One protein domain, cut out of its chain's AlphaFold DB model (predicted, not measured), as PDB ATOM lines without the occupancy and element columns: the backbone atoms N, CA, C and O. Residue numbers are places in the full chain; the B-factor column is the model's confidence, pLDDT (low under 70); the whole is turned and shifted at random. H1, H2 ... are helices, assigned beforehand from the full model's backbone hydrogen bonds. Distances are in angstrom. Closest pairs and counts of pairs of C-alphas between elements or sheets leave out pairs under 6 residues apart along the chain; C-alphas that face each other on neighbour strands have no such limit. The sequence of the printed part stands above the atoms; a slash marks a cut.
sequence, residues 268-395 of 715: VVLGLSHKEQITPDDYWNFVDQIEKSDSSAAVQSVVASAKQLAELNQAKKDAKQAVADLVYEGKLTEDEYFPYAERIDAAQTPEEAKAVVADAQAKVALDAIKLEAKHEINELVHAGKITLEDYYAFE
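What this domain is: This is residues 268 to 395 of the 715 residues of the protein "GRAM_POS_ANCHORING domain-containing protein" of Vagococcus martis (UniProt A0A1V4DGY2). Two long helices, H3 and H5, run the same way in a staggered line, overlapping at residues 311 to 323 of H3 and 350 to 360 of H5, and make a long rod. Shorter helices pack along them: H2 folds back on the earlier part of H3, with H1 packed on H2 and H3 and running the same way as H3, H4 folds back beside the overlap, and H6 folds back on the far part of H5. The 128 printed residues hold six named helices, H1 to H6 in order, and no named strand; the class is all helix. The whole is extended, with a radius of gyration of the C-alphas of 23.7 A and spans of 82 by 23 by 16 A.

How they stand to each other: H1, residues 268 to 273, and H2, residues 280 to 292, form a helical hairpin and touch, the closest C-alphas being those of Ser 273 and Tyr 283, 6.2 A apart. H3, residues 296 to 328, is the hub and touches four helices. With residues 303 to 310 alone it touches H1, running the same way at a shallow tilt of 30 degrees; the closest C-alphas are those of Val 269 and Ala 306, 6.7 A apart. H2 and H3 form a hairpin, closest at the C-alphas of Ile 290 and Val 299, 5.4 A apart. H4, residues 334 to 346, runs opposite ways to H3 at a shallow tilt of 7 degrees, with the C-alphas of Lys 316 and Ile 344 closest at 5.9 A. H5, residues 350 to 382, runs the same way as H3 at a shallow tilt of 17 degrees; their closest C-alphas, of Leu 312 and Pro 350, are 4.9 A apart. H3, H4 and H5 are an up and down bundle, each running against the one before it. H4 and H5 are closest at the C-alphas of Ile 344 and Ala 353, 5.1 A apart. H6, residues 388 to 395, touches residues 374 to 381 of H5 alone, opposite ways at 15 degrees, a shallow tilt, with the C-alphas of Lys 374 and Glu 395 closest at 6.2 A. H3 and H6 are apart, for instance. Every O i to N i+4 pair is within hydrogen-bond range in H1, H2 and H6, against 28 of 29 in H3, 6 of 9 in H4 and 28 of 29 in H5.

Where its parts are: H1 begins at C-alpha 268, (70.608, 26.876, 1.165). H2 is 18.7 A long, H3 47.8 A, H4 18.9 A and H5 48.8 A; H1 and H6 are shorter. H3 begins at C-alpha 296, (69.765, 26.590, 15.879), and H6 ends at C-alpha 395, (21.714, 22.642, -27.664).

The domain as a whole: The C-alphas farthest apart, of Asp 294 and Gly 384, are 82.5 A apart. The printed part has no cut and no long link. No printed residue is under pLDDT 70; the mean of the printed part is 96.8.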
ATOM      1  N   VAL A 268      71.873  27.536   1.535       97.56
ATOM      2  CA  VAL A 268      70.608  26.876   1.165       97.56
ATOM      3  C   VAL A 268      69.613  27.874   0.566       97.56
ATOM      4  O   VAL A 268      69.024  27.577  -0.473       97.56
ATOM      5  N   VAL A 269      69.435  29.048   1.180       97.56
ATOM      6  CA  VAL A 269      68.510  30.090   0.691       97.56
ATOM      7  C   VAL A 269      69.005  30.698  -0.631       97.56
ATOM      8  O   VAL A 269      68.211  30.875  -1.558       97.56
ATOM      9  N   LEU A 270      70.315  30.914  -0.787       96.25
ATOM     10  CA  LEU A 270      70.941  31.331  -2.049       96.25
ATOM     11  C   LEU A 270      70.660  30.322  -3.174       96.25
ATOM     12  O   LEU A 270      70.293  30.699  -4.288       96.25
ATOM     13  N   GLY A 271      70.746  29.026  -2.862       96.31
ATOM     14  CA  GLY A 271      70.416  27.938  -3.783       96.31
ATOM     15  C   GLY A 271      68.941  27.868  -4.210       96.31
ATOM     16  O   GLY A 271      68.659  27.269  -5.249       96.31
ATOM     17  N   LEU A 272      68.011  28.463  -3.450       96.94
ATOM     18  CA  LEU A 272      66.604  28.636  -3.851       96.94
ATOM     19  C   LEU A 272      66.437  29.865  -4.760       96.94
ATOM     20  O   LEU A 272      65.737  29.794  -5.772       96.94
ATOM     21  N   SER A 273      67.130  30.966  -4.447       95.00
ATOM     22  CA  SER A 273      67.099  32.203  -5.241       95.00
ATOM     23  C   SER A 273      67.696  32.008  -6.641       95.00
ATOM     24  O   SER A 273      67.058  32.340  -7.637       95.00
ATOM     25  N   HIS A 274      68.852  31.340  -6.754       92.62
ATOM     26  CA  HIS A 274      69.480  31.012  -8.046       92.62
ATOM     27  C   HIS A 274      68.635  30.104  -8.960       92.62
ATOM     28  O   HIS A 274      68.932  29.992 -10.148       92.62
ATOM     29  N   LYS A 275      67.606  29.436  -8.426       92.88
ATOM     30  CA  LYS A 275      66.654  28.617  -9.198       92.88
ATOM     31  C   LYS A 275      65.368  29.369  -9.554       92.88
ATOM     32  O   LYS A 275      64.440  28.744 -10.062       92.88
ATOM     33  N   GLU A 276      65.296  30.667  -9.253       91.62
ATOM     34  CA  GLU A 276      64.094  31.504  -9.393       91.62
ATOM     35  C   GLU A 276      62.894  30.988  -8.573       91.62
ATOM     36  O   GLU A 276      61.742  31.240  -8.921       91.62
ATOM     37  N   GLN A 277      63.145  30.244  -7.487       92.75
ATOM     38  CA  GLN A 277      62.081  29.695  -6.632       92.75
ATOM     39  C   GLN A 277      61.655  30.677  -5.532       92.75
ATOM     40  O   GLN A 277      60.543  30.590  -5.022       92.75
ATOM     41  N   ILE A 278      62.509  31.640  -5.187       96.31
ATOM     42  CA  ILE A 278      62.190  32.792  -4.333       96.31
ATOM     43  C   ILE A 278      62.716  34.062  -5.008       96.31
ATOM     44  O   ILE A 278      63.673  33.991  -5.786       96.31
ATOM     45  N   THR A 279      62.105  35.215  -4.733       93.88
ATOM     46  CA  THR A 279      62.556  36.484  -5.324       93.88
ATOM     47  C   THR A 279      63.884  36.955  -4.704       93.88
ATOM     48  O   THR A 279      64.282  36.471  -3.638       93.88
ATOM     49  N   PRO A 280      64.598  37.909  -5.334       94.56
ATOM     50  CA  PRO A 280      65.765  38.543  -4.719       94.56
ATOM     51  C   PRO A 280      65.450  39.232  -3.382       94.56
ATOM     52  O   PRO A 280      66.287  39.215  -2.482       94.56
ATOM     53  N   ASP A 281      64.246  39.788  -3.225       95.06
ATOM     54  CA  ASP A 281      63.822  40.455  -1.988       95.06
ATOM     55  C   ASP A 281      63.524  39.434  -0.875       95.06
ATOM     56  O   ASP A 281      63.959  39.617   0.264       95.06
ATOM     57  N   ASP A 282      62.877  38.307  -1.212       96.81
ATOM     58  CA  ASP A 282      62.685  37.178  -0.284       96.81
ATOM     59  C   ASP A 282      64.030  36.628   0.208       96.81
ATOM     60  O   ASP A 282      64.201  36.367   1.399       96.81
ATOM     61  N   TYR A 283      64.998  36.472  -0.704       96.75
ATOM     62  CA  TYR A 283      66.351  36.018  -0.378       96.75
ATOM     63  C   TYR A 283      66.993  36.903   0.699       96.75
ATOM     64  O   TYR A 283      67.420  36.388   1.735       96.75
ATOM     65  N   TRP A 284      67.015  38.225   0.502       96.50
ATOM     66  CA  TRP A 284      67.617  39.145   1.472       96.50
ATOM     67  C   TRP A 284      66.864  39.177   2.805       96.50
ATOM     68  O   TRP A 284      67.501  39.227   3.858       96.50
ATOM     69  N   ASN A 285      65.533  39.070   2.780       97.94
ATOM     70  CA  ASN A 285      64.708  38.980   3.983       97.94
ATOM     71  C   ASN A 285      65.030  37.716   4.809       97.94
ATOM     72  O   ASN A 285      65.227  37.791   6.022       97.94
ATOM     73  N   PHE A 286      65.162  36.553   4.165       98.38
ATOM     74  CA  PHE A 286      65.553  35.322   4.859       98.38
ATOM     75  C   PHE A 286      67.003  35.353   5.364       98.38
ATOM     76  O   PHE A 286      67.265  34.846   6.454       98.38
ATOM     77  N   VAL A 287      67.941  35.968   4.632       97.94
ATOM     78  CA  VAL A 287      69.329  36.157   5.102       97.94
ATOM     79  C   VAL A 287      69.369  37.014   6.372       97.94
ATOM     80  O   VAL A 287      69.991  36.607   7.351       97.94
ATOM     81  N   ASP A 288      68.651  38.139   6.401       98.00
ATOM     82  CA  ASP A 288      68.538  39.017   7.577       98.00
ATOM     83  C   ASP A 288      67.934  38.287   8.798       98.00
ATOM     84  O   ASP A 288      68.440  38.400   9.919       98.00
ATOM     85  N   GLN A 289      66.906  37.455   8.586       98.00
ATOM     86  CA  GLN A 289      66.322  36.613   9.639       98.00
ATOM     87  C   GLN A 289      67.290  35.526  10.150       98.00
ATOM     88  O   GLN A 289      67.340  35.259  11.356       98.00
ATOM     89  N   ILE A 290      68.088  34.912   9.267       98.19
ATOM     90  CA  ILE A 290      69.141  33.953   9.652       98.19
ATOM     91  C   ILE A 290      70.216  34.654  10.494       98.19
ATOM     92  O   ILE A 290      70.616  34.132  11.535       98.19
ATOM     93  N   GLU A 291      70.658  35.851  10.100       95.44
ATOM     94  CA  GLU A 291      71.667  36.607  10.851       95.44
ATOM     95  C   GLU A 291      71.175  37.007  12.247       95.44
ATOM     96  O   GLU A 291      71.918  36.844  13.221       95.44
ATOM     97  N   LYS A 292      69.909  37.423  12.370       95.31
ATOM     98  CA  LYS A 292      69.266  37.794  13.645       95.31
ATOM     99  C   LYS A 292      68.888  36.612  14.543       95.31
ATOM    100  O   LYS A 292      68.578  36.829  15.711       95.31
ATOM    101  N   SER A 293      68.914  35.380  14.035       96.81
ATOM    102  CA  SER A 293      68.567  34.186  14.817       96.81
ATOM    103  C   SER A 293      69.568  33.939  15.956       96.81
ATOM    104  O   SER A 293      70.779  33.927  15.741       96.81
ATOM    105  N   ASP A 294      69.079  33.699  17.171       92.69
ATOM    106  CA  ASP A 294      69.889  33.472  18.382       92.69
ATOM    107  C   ASP A 294      70.169  31.984  18.674       92.69
ATOM    108  O   ASP A 294      70.905  31.643  19.600       92.69
ATOM    109  N   SER A 295      69.570  31.089  17.888       95.31
ATOM    110  CA  SER A 295      69.509  29.660  18.176       95.31
ATOM    111  C   SER A 295      69.350  28.817  16.908       95.31
ATOM    112  O   SER A 295      68.762  29.245  15.914       95.31
ATOM    113  N   SER A 296      69.842  27.576  16.969       94.88
ATOM    114  CA  SER A 296      69.765  26.590  15.879       94.88
ATOM    115  C   SER A 296      68.325  26.364  15.395       94.88
ATOM    116  O   SER A 296      68.038  26.397  14.200       94.88
ATOM    117  N   ALA A 297      67.378  26.247  16.332       96.38
ATOM    118  CA  ALA A 297      65.961  26.067  16.021       96.38
ATOM    119  C   ALA A 297      65.359  27.258  15.249       96.38
ATOM    120  O   ALA A 297      64.549  27.043  14.347       96.38
ATOM    121  N   ALA A 298      65.769  28.495  15.559       97.81
ATOM    122  CA  ALA A 298      65.337  29.676  14.816       97.81
ATOM    123  C   ALA A 298      65.881  29.656  13.376       97.81
ATOM    124  O   ALA A 298      65.095  29.767  12.435       97.81
ATOM    125  N   VAL A 299      67.181  29.384  13.190       98.31
ATOM    126  CA  VAL A 299      67.801  29.259  11.854       98.31
ATOM    127  C   VAL A 299      67.099  28.184  11.013       98.31
ATOM    128  O   VAL A 299      66.722  28.432   9.866       98.31
ATOM    129  N   GLN A 300      66.851  27.003  11.590       97.56
ATOM    130  CA  GLN A 300      66.147  25.910  10.910       97.56
ATOM    131  C   GLN A 300      64.702  26.273  10.550       97.56
ATOM    132  O   GLN A 300      64.238  25.898   9.471       97.56
ATOM    133  N   SER A 301      64.003  27.028  11.405       97.81
ATOM    134  CA  SER A 301      62.653  27.523  11.118       97.81
ATOM    135  C   SER A 301      62.644  28.485   9.926       97.81
ATOM    136  O   SER A 301      61.790  28.343   9.054       97.81
ATOM    137  N   VAL A 302      63.609  29.407   9.836       98.31
ATOM    138  CA  VAL A 302      63.725  30.335   8.695       98.31
ATOM    139  C   VAL A 302      64.012  29.570   7.396       98.31
ATOM    140  O   VAL A 302      63.351  29.796   6.382       98.31
ATOM    141  N   VAL A 303      64.927  28.592   7.426       98.25
ATOM    142  CA  VAL A 303      65.214  27.723   6.267       98.25
ATOM    143  C   VAL A 303      63.993  26.893   5.853       98.25
ATOM    144  O   VAL A 303      63.782  26.668   4.659       98.25
ATOM    145  N   ALA A 304      63.180  26.428   6.805       98.00
ATOM    146  CA  ALA A 304      61.937  25.720   6.509       98.00
ATOM    147  C   ALA A 304      60.910  26.639   5.825       98.00
ATOM    148  O   ALA A 304      60.341  26.246   4.807       98.00
ATOM    149  N   SER A 305      60.736  27.872   6.311       97.69
ATOM    150  CA  SER A 305      59.863  28.876   5.686       97.69
ATOM    151  C   SER A 305      60.311  29.237   4.265       97.69
ATOM    152  O   SER A 305      59.483  29.278   3.356       97.69
ATOM    153  N   ALA A 306      61.618  29.406   4.037       98.06
ATOM    154  CA  ALA A 306      62.166  29.659   2.702       98.06
ATOM    155  C   ALA A 306      61.896  28.501   1.724       98.06
ATOM    156  O   ALA A 306      61.540  28.730   0.568       98.06
ATOM    157  N   LYS A 307      62.007  27.247   2.190       97.38
ATOM    158  CA  LYS A 307      61.666  26.056   1.392       97.38
ATOM    159  C   LYS A 307      60.173  25.967   1.079       97.38
ATOM    160  O   LYS A 307      59.829  25.676  -0.058       97.38
ATOM    161  N   GLN A 308      59.300  26.267   2.041       97.06
ATOM    162  CA  GLN A 308      57.848  26.285   1.817       97.06
ATOM    163  C   GLN A 308      57.440  27.336   0.775       97.06
ATOM    164  O   GLN A 308      56.639  27.038  -0.111       97.06
ATOM    165  N   LEU A 309      58.033  28.537   0.820       96.75
ATOM    166  CA  LEU A 309      57.804  29.563  -0.201       96.75
ATOM    167  C   LEU A 309      58.316  29.119  -1.583       96.75
ATOM    168  O   LEU A 309      57.621  29.295  -2.582       96.75
ATOM    169  N   ALA A 310      59.490  28.484  -1.639       97.25
ATOM    170  CA  ALA A 310      60.042  27.925  -2.873       97.25
ATOM    171  C   ALA A 310      59.152  26.828  -3.490       97.25
ATOM    172  O   ALA A 310      58.939  26.810  -4.704       97.25
ATOM    173  N   GLU A 311      58.604  25.932  -2.663       97.19
ATOM    174  CA  GLU A 311      57.666  24.885  -3.086       97.19
ATOM    175  C   GLU A 311      56.341  25.476  -3.601       97.19
ATOM    176  O   GLU A 311      55.842  25.036  -4.639       97.19
ATOM    177  N   LEU A 312      55.808  26.512  -2.939       97.38
ATOM    178  CA  LEU A 312      54.624  27.248  -3.395       97.38
ATOM    179  C   LEU A 312      54.853  27.920  -4.754       97.38
ATOM    180  O   LEU A 312      54.050  27.748  -5.670       97.38
ATOM    181  N   ASN A 313      55.949  28.662  -4.906       96.44
ATOM    182  CA  ASN A 313      56.259  29.381  -6.142       96.44
ATOM    183  C   ASN A 313      56.500  28.427  -7.321       96.44
ATOM    184  O   ASN A 313      56.026  28.690  -8.429       96.44
ATOM    185  N   GLN A 314      57.162  27.287  -7.084       95.56
ATOM    186  CA  GLN A 314      57.289  26.237  -8.097       95.56
ATOM    187  C   GLN A 314      55.916  25.671  -8.484       95.56
ATOM    188  O   GLN A 314      55.606  25.600  -9.670       95.56
ATOM    189  N   ALA A 315      55.059  25.350  -7.507       97.69
ATOM    190  CA  ALA A 315      53.715  24.843  -7.779       97.69
ATOM    191  C   ALA A 315      52.852  25.846  -8.568       97.69
ATOM    192  O   ALA A 315      52.111  25.431  -9.456       97.69
ATOM    193  N   LYS A 316      52.986  27.156  -8.315       97.75
ATOM    194  CA  LYS A 316      52.340  28.209  -9.120       97.75
ATOM    195  C   LYS A 316      52.864  28.257 -10.556       97.75
ATOM    196  O   LYS A 316      52.067  28.376 -11.483       97.75
ATOM    197  N   LYS A 317      54.184  28.149 -10.752       96.69
ATOM    198  CA  LYS A 317      54.823  28.122 -12.083       96.69
ATOM    199  C   LYS A 317      54.349  26.914 -12.896       96.69
ATOM    200  O   LYS A 317      53.912  27.081 -14.032       96.69
ATOM    201  N   ASP A 318      54.351  25.734 -12.279       96.81
ATOM    202  CA  ASP A 318      53.902  24.483 -12.897       96.81
ATOM    203  C   ASP A 318      52.393  24.519 -13.202       96.81
ATOM    204  O   ASP A 318      51.970  24.118 -14.285       96.81
ATOM    205  N   ALA A 319      51.577  25.059 -12.288       98.38
ATOM    206  CA  ALA A 319      50.138  25.221 -12.488       98.38
ATOM    207  C   ALA A 319      49.807  26.199 -13.626       98.38
ATOM    208  O   ALA A 319      48.963  25.892 -14.469       98.38
ATOM    209  N   LYS A 320      50.495  27.348 -13.698       97.50
ATOM    210  CA  LYS A 320      50.343  28.304 -14.807       97.50
ATOM    211  C   LYS A 320      50.686  27.671 -16.149       97.50
ATOM    212  O   LYS A 320      49.927  27.852 -17.096       97.50
ATOM    213  N   GLN A 321      51.777  26.905 -16.217       97.88
ATOM    214  CA  GLN A 321      52.137  26.181 -17.435       97.88
ATOM    215  C   GLN A 321      51.055  25.162 -17.809       97.88
ATOM    216  O   GLN A 321      50.578  25.184 -18.935       97.88
ATOM    217  N   ALA A 322      50.591  24.346 -16.857       98.12
ATOM    218  CA  ALA A 322      49.574  23.326 -17.115       98.12
ATOM    219  C   ALA A 322      48.237  23.901 -17.622       98.12
ATOM    220  O   ALA A 322      47.581  23.267 -18.445       98.12
ATOM    221  N   VAL A 323      47.824  25.092 -17.165       98.00
ATOM    222  CA  VAL A 323      46.624  25.765 -17.701       98.00
ATOM    223  C   VAL A 323      46.916  26.459 -19.039       98.00
ATOM    224  O   VAL A 323      46.070  26.419 -19.928       98.00
ATOM    225  N   ALA A 324      48.109  27.030 -19.239       97.25
ATOM    226  CA  ALA A 324      48.512  27.596 -20.531       97.25
ATOM    227  C   ALA A 324      48.614  26.525 -21.638       97.25
ATOM    228  O   ALA A 324      48.247  26.785 -22.783       97.25
ATOM    229  N   ASP A 325      49.033  25.305 -21.293       97.88
ATOM    230  CA  ASP A 325      49.070  24.164 -22.213       97.88
ATOM    231  C   ASP A 325      47.657  23.811 -22.720       97.88
ATOM    232  O   ASP A 325      47.485  23.538 -23.906       97.88
ATOM    233  N   LEU A 326      46.618  23.914 -21.875       97.69
ATOM    234  CA  LEU A 326      45.219  23.730 -22.298       97.69
ATOM    235  C   LEU A 326      44.764  24.798 -23.310       97.69
ATOM    236  O   LEU A 326      43.975  24.489 -24.204       97.69
ATOM    237  N   VAL A 327      45.272  26.031 -23.207       96.31
ATOM    238  CA  VAL A 327      45.015  27.098 -24.195       96.31
ATOM    239  C   VAL A 327      45.730  26.794 -25.510       96.31
ATOM    240  O   VAL A 327      45.131  26.873 -26.580       96.31
ATOM    241  N   TYR A 328      47.000  26.385 -25.443       95.19
ATOM    242  CA  TYR A 328      47.791  26.021 -26.622       95.19
ATOM    243  C   TYR A 328      47.205  24.812 -27.375       95.19
ATOM    244  O   TYR A 328      47.231  24.768 -28.604       95.19
ATOM    245  N   GLU A 329      46.625  23.853 -26.650       94.50
ATOM    246  CA  GLU A 329      45.883  22.719 -27.215       94.50
ATOM    247  C   GLU A 329      44.486  23.094 -27.755       94.50
ATOM    248  O   GLU A 329      43.789  22.224 -28.280       94.50
ATOM    249  N   GLY A 330      44.062  24.360 -27.641       93.38
ATOM    250  CA  GLY A 330      42.755  24.847 -28.097       93.38
ATOM    251  C   GLY A 330      41.570  24.356 -27.259       93.38
ATOM    252  O   GLY A 330      40.439  24.374 -27.736       93.38
ATOM    253  N   LYS A 331      41.826  23.884 -26.031       94.62
ATOM    254  CA  LYS A 331      40.819  23.353 -25.096       94.62
ATOM    255  C   LYS A 331      40.259  24.421 -24.155       94.62
ATOM    256  O   LYS A 331      39.166  24.244 -23.630       94.62
ATOM    257  N   LEU A 332      41.007  25.501 -23.945       95.12
ATOM    258  CA  LEU A 332      40.550  26.738 -23.314       95.12
ATOM    259  C   LEU A 332      40.812  27.909 -24.260       95.12
ATOM    260  O   LEU A 332      41.775  27.897 -25.029       95.12
ATOM    261  N   THR A 333      39.976  28.936 -24.181       94.19
ATOM    262  CA  THR A 333      40.239  30.231 -24.819       94.19
ATOM    263  C   THR A 333      41.182  31.091 -23.972       94.19
ATOM    264  O   THR A 333      41.402  30.837 -22.786       94.19
ATOM    265  N   GLU A 334      41.748  32.140 -24.573       92.75
ATOM    266  CA  GLU A 334      42.608  33.097 -23.863       92.75
ATOM    267  C   GLU A 334      41.823  33.885 -22.792       92.75
ATOM    268  O   GLU A 334      42.332  34.100 -21.695       92.75
ATOM    269  N   ASP A 335      40.549  34.206 -23.043       94.44
ATOM    270  CA  ASP A 335      39.665  34.844 -22.054       94.44
ATOM    271  C   ASP A 335      39.380  33.929 -20.845       94.44
ATOM    272  O   ASP A 335      39.319  34.395 -19.706       94.44
ATOM    273  N   GLU A 336      39.260  32.614 -21.063       94.62
ATOM    274  CA  GLU A 336      39.073  31.627 -19.987       94.62
ATOM    275  C   GLU A 336      40.354  31.356 -19.186       94.62
ATOM    276  O   GLU A 336      40.270  30.912 -18.041       94.62
ATOM    277  N   TYR A 337      41.538  31.637 -19.740       95.06
ATOM    278  CA  TYR A 337      42.816  31.462 -19.046       95.06
ATOM    279  C   TYR A 337      43.000  32.448 -17.886       95.06
ATOM    280  O   TYR A 337      43.437  32.044 -16.803       95.06
ATOM    281  N   PHE A 338      42.671  33.729 -18.087       95.56
ATOM    282  CA  PHE A 338      42.976  34.783 -17.111       95.56
ATOM    283  C   PHE A 338      42.392  34.525 -15.705       95.56
ATOM    284  O   PHE A 338      43.161  34.626 -14.744       95.56
ATOM    285  N   PRO A 339      41.118  34.108 -15.536       97.31
ATOM    286  CA  PRO A 339      40.570  33.775 -14.219       97.31
ATOM    287  C   PRO A 339      41.303  32.625 -13.513       97.31
ATOM    288  O   PRO A 339      41.456  32.648 -12.293       97.31
ATOM    289  N   TYR A 340      41.786  31.617 -14.246       98.06
ATOM    290  CA  TYR A 340      42.590  30.544 -13.652       98.06
ATOM    291  C   TYR A 340      43.992  31.039 -13.270       98.06
ATOM    292  O   TYR A 340      44.474  30.713 -12.185       98.06
ATOM    293  N   ALA A 341      44.628  31.861 -14.108       97.06
ATOM    294  CA  ALA A 341      45.942  32.435 -13.821       97.06
ATOM    295  C   ALA A 341      45.930  33.326 -12.565       97.06
ATOM    296  O   ALA A 341      46.808  33.182 -11.713       97.06
ATOM    297  N   GLU A 342      44.908  34.176 -12.409       97.81
ATOM    298  CA  GLU A 342      44.703  35.014 -11.219       97.81
ATOM    299  C   GLU A 342      44.482  34.163  -9.958       97.81
ATOM    300  O   GLU A 342      45.113  34.395  -8.925       97.81
ATOM    301  N   ARG A 343      43.659  33.107 -10.048       98.44
ATOM    302  CA  ARG A 343      43.449  32.154  -8.944       98.44
ATOM    303  C   ARG A 343      44.727  31.401  -8.553       98.44
ATOM    304  O   ARG A 343      44.924  31.136  -7.368       98.44
ATOM    305  N   ILE A 344      45.602  31.069  -9.508       98.38
ATOM    306  CA  ILE A 344      46.910  30.450  -9.227       98.38
ATOM    307  C   ILE A 344      47.848  31.451  -8.537       98.38
ATOM    308  O   ILE A 344      48.521  31.085  -7.573       98.38
ATOM    309  N   ASP A 345      47.873  32.716  -8.966       97.19
ATOM    310  CA  ASP A 345      48.656  33.758  -8.287       97.19
ATOM    311  C   ASP A 345      48.162  34.024  -6.859       97.19
ATOM    312  O   ASP A 345      48.984  34.203  -5.956       97.19
ATOM    313  N   ALA A 346      46.849  33.966  -6.631       97.75
ATOM    314  CA  ALA A 346      46.234  34.126  -5.315       97.75
ATOM    315  C   ALA A 346      46.441  32.930  -4.361       97.75
ATOM    316  O   ALA A 346      46.263  33.092  -3.153       97.75
ATOM    317  N   ALA A 347      46.824  31.748  -4.862       98.12
ATOM    318  CA  ALA A 347      46.987  30.543  -4.045       98.12
ATOM    319  C   ALA A 347      48.026  30.728  -2.921       98.12
ATOM    320  O   ALA A 347      49.107  31.287  -3.129       98.12
ATOM    321  N   GLN A 348      47.720  30.224  -1.728       96.62
ATOM    322  CA  GLN A 348      48.585  30.281  -0.546       96.62
ATOM    323  C   GLN A 348      49.289  28.947  -0.272       96.62
ATOM    324  O   GLN A 348      50.290  28.919   0.443       96.62
ATOM    325  N   THR A 349      48.811  27.850  -0.869       97.25
ATOM    326  CA  THR A 349      49.411  26.512  -0.749       97.25
ATOM    327  C   THR A 349      49.672  25.858  -2.117       97.25
ATOM    328  O   THR A 349      48.974  26.156  -3.094       97.25
ATOM    329  N   PRO A 350      50.657  24.940  -2.226       97.50
ATOM    330  CA  PRO A 350      50.855  24.132  -3.434       97.50
ATOM    331  C   PRO A 350      49.601  23.339  -3.834       97.50
ATOM    332  O   PRO A 350      49.371  23.083  -5.014       97.50
ATOM    333  N   GLU A 351      48.794  22.936  -2.853       97.62
ATOM    334  CA  GLU A 351      47.562  22.167  -3.026       97.62
ATOM    335  C   GLU A 351      46.446  23.016  -3.644       97.62
ATOM    336  O   GLU A 351      45.771  22.543  -4.557       97.62
ATOM    337  N   GLU A 352      46.300  24.278  -3.231       98.25
ATOM    338  CA  GLU A 352      45.385  25.234  -3.870       98.25
ATOM    339  C   GLU A 352      45.763  25.484  -5.333       98.25
ATOM    340  O   GLU A 352      44.902  25.386  -6.205       98.25
ATOM    341  N   ALA A 353      47.047  25.725  -5.632       98.31
ATOM    342  CA  ALA A 353      47.501  25.928  -7.010       98.31
ATOM    343  C   ALA A 353      47.176  24.711  -7.904       98.31
ATOM    344  O   ALA A 353      46.675  24.874  -9.016       98.31
ATOM    345  N   LYS A 354      47.377  23.484  -7.395       98.00
ATOM    346  CA  LYS A 354      46.993  22.235  -8.084       98.00
ATOM    347  C   LYS A 354      45.475  22.086  -8.239       98.00
ATOM    348  O   LYS A 354      45.026  21.591  -9.269       98.00
ATOM    349  N   ALA A 355      44.684  22.509  -7.251       98.25
ATOM    350  CA  ALA A 355      43.224  22.460  -7.327       98.25
ATOM    351  C   ALA A 355      42.680  23.362  -8.449       98.25
ATOM    352  O   ALA A 355      41.785  22.948  -9.177       98.25
ATOM    353  N   VAL A 356      43.277  24.541  -8.669       98.44
ATOM    354  CA  VAL A 356      42.891  25.422  -9.789       98.44
ATOM    355  C   VAL A 356      43.160  24.763 -11.155       98.44
ATOM    356  O   VAL A 356      42.340  24.895 -12.063       98.44
ATOM    357  N   VAL A 357      44.248  23.992 -11.299       98.38
ATOM    358  CA  VAL A 357      44.504  23.183 -12.512       98.38
ATOM    359  C   VAL A 357      43.441  22.093 -12.683       98.38
ATOM    360  O   VAL A 357      42.959  21.874 -13.793       98.38
ATOM    361  N   ALA A 358      43.054  21.420 -11.595       98.06
ATOM    362  CA  ALA A 358      42.024  20.385 -11.632       98.06
ATOM    363  C   ALA A 358      40.649  20.949 -12.041       98.06
ATOM    364  O   ALA A 358      39.962  20.326 -12.848       98.06
ATOM    365  N   ASP A 359      40.281  22.146 -11.570       97.31
ATOM    366  CA  ASP A 359      39.062  22.845 -12.002       97.31
ATOM    367  C   ASP A 359      39.080  23.159 -13.506       97.31
ATOM    368  O   ASP A 359      38.081  22.951 -14.199       97.31
ATOM    369  N   ALA A 360      40.215  23.644 -14.026       97.88
ATOM    370  CA  ALA A 360      40.390  23.920 -15.453       97.88
ATOM    371  C   ALA A 360      40.246  22.642 -16.297       97.88
ATOM    372  O   ALA A 360      39.521  22.622 -17.292       97.88
ATOM    373  N   GLN A 361      40.864  21.542 -15.857       97.12
ATOM    374  CA  GLN A 361      40.739  20.231 -16.500       97.12
ATOM    375  C   GLN A 361      39.310  19.667 -16.424       97.12
ATOM    376  O   GLN A 361      38.842  19.066 -17.391       97.12
ATOM    377  N   ALA A 362      38.600  19.876 -15.311       96.62
ATOM    378  CA  ALA A 362      37.216  19.436 -15.143       96.62
ATOM    379  C   ALA A 362      36.255  20.180 -16.084       96.62
ATOM    380  O   ALA A 362      35.398  19.542 -16.698       96.62
ATOM    381  N   LYS A 363      36.437  21.498 -16.265       95.19
ATOM    382  CA  LYS A 363      35.700  22.275 -17.274       95.19
ATOM    383  C   LYS A 363      35.979  21.762 -18.691       95.19
ATOM    384  O   LYS A 363      35.037  21.435 -19.400       95.19
ATOM    385  N   VAL A 364      37.250  21.593 -19.062       97.00
ATOM    386  CA  VAL A 364      37.643  21.047 -20.377       97.00
ATOM    387  C   VAL A 364      37.009  19.675 -20.648       97.00
ATOM    388  O   VAL A 364      36.546  19.411 -21.758       97.00
ATOM    389  N   ALA A 365      36.957  18.798 -19.641       96.62
ATOM    390  CA  ALA A 365      36.300  17.499 -19.764       96.62
ATOM    391  C   ALA A 365      34.779  17.629 -19.971       96.62
ATOM    392  O   ALA A 365      34.214  16.905 -20.791       96.62
ATOM    393  N   LEU A 366      34.123  18.563 -19.275       97.06
ATOM    394  CA  LEU A 366      32.699  18.847 -19.458       97.06
ATOM    395  C   LEU A 366      32.401  19.417 -20.852       97.06
ATOM    396  O   LEU A 366      31.461  18.959 -21.495       97.06
ATOM    397  N   ASP A 367      33.200  20.364 -21.342       95.88
ATOM    398  CA  ASP A 367      32.989  20.985 -22.656       95.88
ATOM    399  C   ASP A 367      33.167  19.971 -23.802       95.88
ATOM    400  O   ASP A 367      32.401  19.977 -24.766       95.88
ATOM    401  N   ALA A 368      34.096  19.017 -23.662       96.31
ATOM    402  CA  ALA A 368      34.219  17.890 -24.589       96.31
ATOM    403  C   ALA A 368      32.971  16.979 -24.579       96.31
ATOM    404  O   ALA A 368      32.509  16.554 -25.638       96.31
ATOM    405  N   ILE A 369      32.392  16.715 -23.401       98.12
ATOM    406  CA  ILE A 369      31.140  15.948 -23.260       98.12
ATOM    407  C   ILE A 369      29.954  16.707 -23.876       98.12
ATOM    408  O   ILE A 369      29.115  16.089 -24.531       98.12
ATOM    409  N   LYS A 370      29.891  18.036 -23.715       98.31
ATOM    410  CA  LYS A 370      28.885  18.887 -24.370       98.31
ATOM    411  C   LYS A 370      28.984  18.809 -25.892       98.31
ATOM    412  O   LYS A 370      27.962  18.650 -26.551       98.31
ATOM    413  N   LEU A 371      30.194  18.889 -26.448       97.38
ATOM    414  CA  LEU A 371      30.409  18.827 -27.894       97.38
ATOM    415  C   LEU A 371      29.972  17.479 -28.491       97.38
ATOM    416  O   LEU A 371      29.278  17.464 -29.507       97.38
ATOM    417  N   GLU A 372      30.317  16.366 -27.838       97.81
ATOM    418  CA  GLU A 372      29.870  15.026 -28.251       97.81
ATOM    419  C   GLU A 372      28.339  14.900 -28.171       97.81
ATOM    420  O   GLU A 372      27.705  14.433 -29.113       97.81
ATOM    421  N   ALA A 373      27.720  15.398 -27.096       98.56
ATOM    422  CA  ALA A 373      26.266  15.396 -26.936       98.56
ATOM    423  C   ALA A 373      25.541  16.217 -28.018       98.56
ATOM    424  O   ALA A 373      24.516  15.778 -28.539       98.56
ATOM    425  N   LYS A 374      26.084  17.382 -28.406       98.38
ATOM    426  CA  LYS A 374      25.568  18.158 -29.546       98.38
ATOM    427  C   LYS A 374      25.665  17.359 -30.846       98.38
ATOM    428  O   LYS A 374      24.699  17.328 -31.605       98.38
ATOM    429  N   HIS A 375      26.785  16.674 -31.088       98.19
ATOM    430  CA  HIS A 375      26.938  15.807 -32.259       98.19
ATOM    431  C   HIS A 375      25.918  14.656 -32.251       98.19
ATOM    432  O   HIS A 375      25.268  14.411 -33.265       98.19
ATOM    433  N   GLU A 376      25.735  13.974 -31.118       98.19
ATOM    434  CA  GLU A 376      24.790  12.860 -30.970       98.19
ATOM    435  C   GLU A 376      23.340  13.286 -31.269       98.19
ATOM    436  O   GLU A 376      22.641  12.611 -32.024       98.19
ATOM    437  N   ILE A 377      22.896  14.437 -30.752       98.38
ATOM    438  CA  ILE A 377      21.548  14.963 -31.028       98.38
ATOM    439  C   ILE A 377      21.434  15.468 -32.477       98.38
ATOM    440  O   ILE A 377      20.397  15.286 -33.114       98.38
ATOM    441  N   ASN A 378      22.496  16.043 -33.049       97.56
ATOM    442  CA  ASN A 378      22.521  16.467 -34.452       97.56
ATOM    443  C   ASN A 378      22.358  15.286 -35.435       97.56
ATOM    444  O   ASN A 378      21.728  15.445 -36.483       97.56
ATOM    445  N   GLU A 379      22.843  14.084 -35.102       97.94
ATOM    446  CA  GLU A 379      22.576  12.873 -35.900       97.94
ATOM    447  C   GLU A 379      21.076  12.512 -35.926       97.94
ATOM    448  O   GLU A 379      20.567  12.077 -36.961       97.94
ATOM    449  N   LEU A 380      20.325  12.766 -34.843       97.94
ATOM    450  CA  LEU A 380      18.864  12.571 -34.815       97.94
ATOM    451  C   LEU A 380      18.135  13.533 -35.774       97.94
ATOM    452  O   LEU A 380      17.143  13.141 -36.394       97.94
ATOM    453  N   VAL A 381      18.645  14.761 -35.945       96.56
ATOM    454  CA  VAL A 381      18.144  15.728 -36.946       96.56
ATOM    455  C   VAL A 381      18.425  15.234 -38.363       96.56
ATOM    456  O   VAL A 381      17.537  15.248 -39.212       96.56
ATOM    457  N   HIS A 382      19.646  14.754 -38.626       94.81
ATOM    458  CA  HIS A 382      20.036  14.229 -39.940       94.81
ATOM    459  C   HIS A 382      19.257  12.963 -40.323       94.81
ATOM    460  O   HIS A 382      18.955  12.757 -41.499       94.81
ATOM    461  N   ALA A 383      18.876  12.151 -39.334       95.19
ATOM    462  CA  ALA A 383      17.970  11.017 -39.499       95.19
ATOM    463  C   ALA A 383      16.485  11.418 -39.651       95.19
ATOM    464  O   ALA A 383      15.654  10.553 -39.921       95.19
ATOM    465  N   GLY A 384      16.138  12.702 -39.485       93.94
ATOM    466  CA  GLY A 384      14.767  13.214 -39.574       93.94
ATOM    467  C   GLY A 384      13.864  12.848 -38.390       93.94
ATOM    468  O   GLY A 384      12.648  12.982 -38.502       93.94
ATOM    469  N   LYS A 385      14.438  12.381 -37.272       95.50
ATOM    470  CA  LYS A 385      13.692  11.902 -36.094       95.50
ATOM    471  C   LYS A 385      13.249  13.012 -35.145       95.50
ATOM    472  O   LYS A 385      12.266  12.856 -34.425       95.50
ATOM    473  N   ILE A 386      13.973  14.125 -35.139       97.56
ATOM    474  CA  ILE A 386      13.624  15.359 -34.426       97.56
ATOM    475  C   ILE A 386      13.778  16.545 -35.381       97.56
ATOM    476  O   ILE A 386      14.459  16.441 -36.406       97.56
ATOM    477  N   THR A 387      13.148  17.674 -35.069       96.62
ATOM    478  CA  THR A 387      13.280  18.882 -35.890       96.62
ATOM    479  C   THR A 387      14.551  19.663 -35.545       96.62
ATOM    480  O   THR A 387      15.175  19.469 -34.502       96.62
ATOM    481  N   LEU A 388      14.930  20.594 -36.424       96.94
ATOM    482  CA  LEU A 388      16.031  21.522 -36.158       96.94
ATOM    483  C   LEU A 388      15.722  22.478 -34.984       96.94
ATOM    484  O   LEU A 388      16.638  22.893 -34.282       96.94
ATOM    485  N   GLU A 389      14.443  22.790 -34.746       97.81
ATOM    486  CA  GLU A 389      14.001  23.592 -33.595       97.81
ATOM    487  C   GLU A 389      14.223  22.825 -32.280       97.81
ATOM    488  O   GLU A 389      14.797  23.370 -31.337       97.81
ATOM    489  N   ASP A 390      13.854  21.536 -32.245       97.69
ATOM    490  CA  ASP A 390      14.099  20.659 -31.089       97.69
ATOM    491  C   ASP A 390      15.601  20.556 -30.788       97.69
ATOM    492  O   ASP A 390      16.016  20.638 -29.633       97.69
ATOM    493  N   TYR A 391      16.430  20.423 -31.833       97.94
ATOM    494  CA  TYR A 391      17.885  20.408 -31.693       97.94
ATOM    495  C   TYR A 391      18.418  21.684 -31.038       97.94
ATOM    496  O   TYR A 391      19.182  21.571 -30.083       97.94
ATOM    497  N   TYR A 392      18.001  22.878 -31.475       97.81
ATOM    498  CA  TYR A 392      18.472  24.120 -30.851       97.81
ATOM    499  C   TYR A 392      17.996  24.259 -29.397       97.81
ATOM    500  O   TYR A 392      18.765  24.705 -28.544       97.81
ATOM    501  N   ALA A 393      16.780  23.802 -29.082       98.25
ATOM    502  CA  ALA A 393      16.285  23.762 -27.707       98.25
ATOM    503  C   ALA A 393      17.079  22.788 -26.813       98.25
ATOM    504  O   ALA A 393      17.262  23.051 -25.621       98.25
ATOM    505  N   PHE A 394      17.572  21.667 -27.352       98.56
ATOM    506  CA  PHE A 394      18.489  20.774 -26.636       98.56
ATOM    507  C   PHE A 394      19.924  21.318 -26.582       98.56
ATOM    508  O   PHE A 394      20.592  21.150 -25.563       98.56
ATOM    509  N   GLU A 395      20.397  22.002 -27.627       98.25
ATOM    510  CA  GLU A 395      21.714  22.642 -27.664       98.25
ATOM    511  C   GLU A 395      21.849  23.704 -26.562       98.25
ATOM    512  O   GLU A 395      22.821  23.670 -25.806       98.25
TER     513      GLU A 395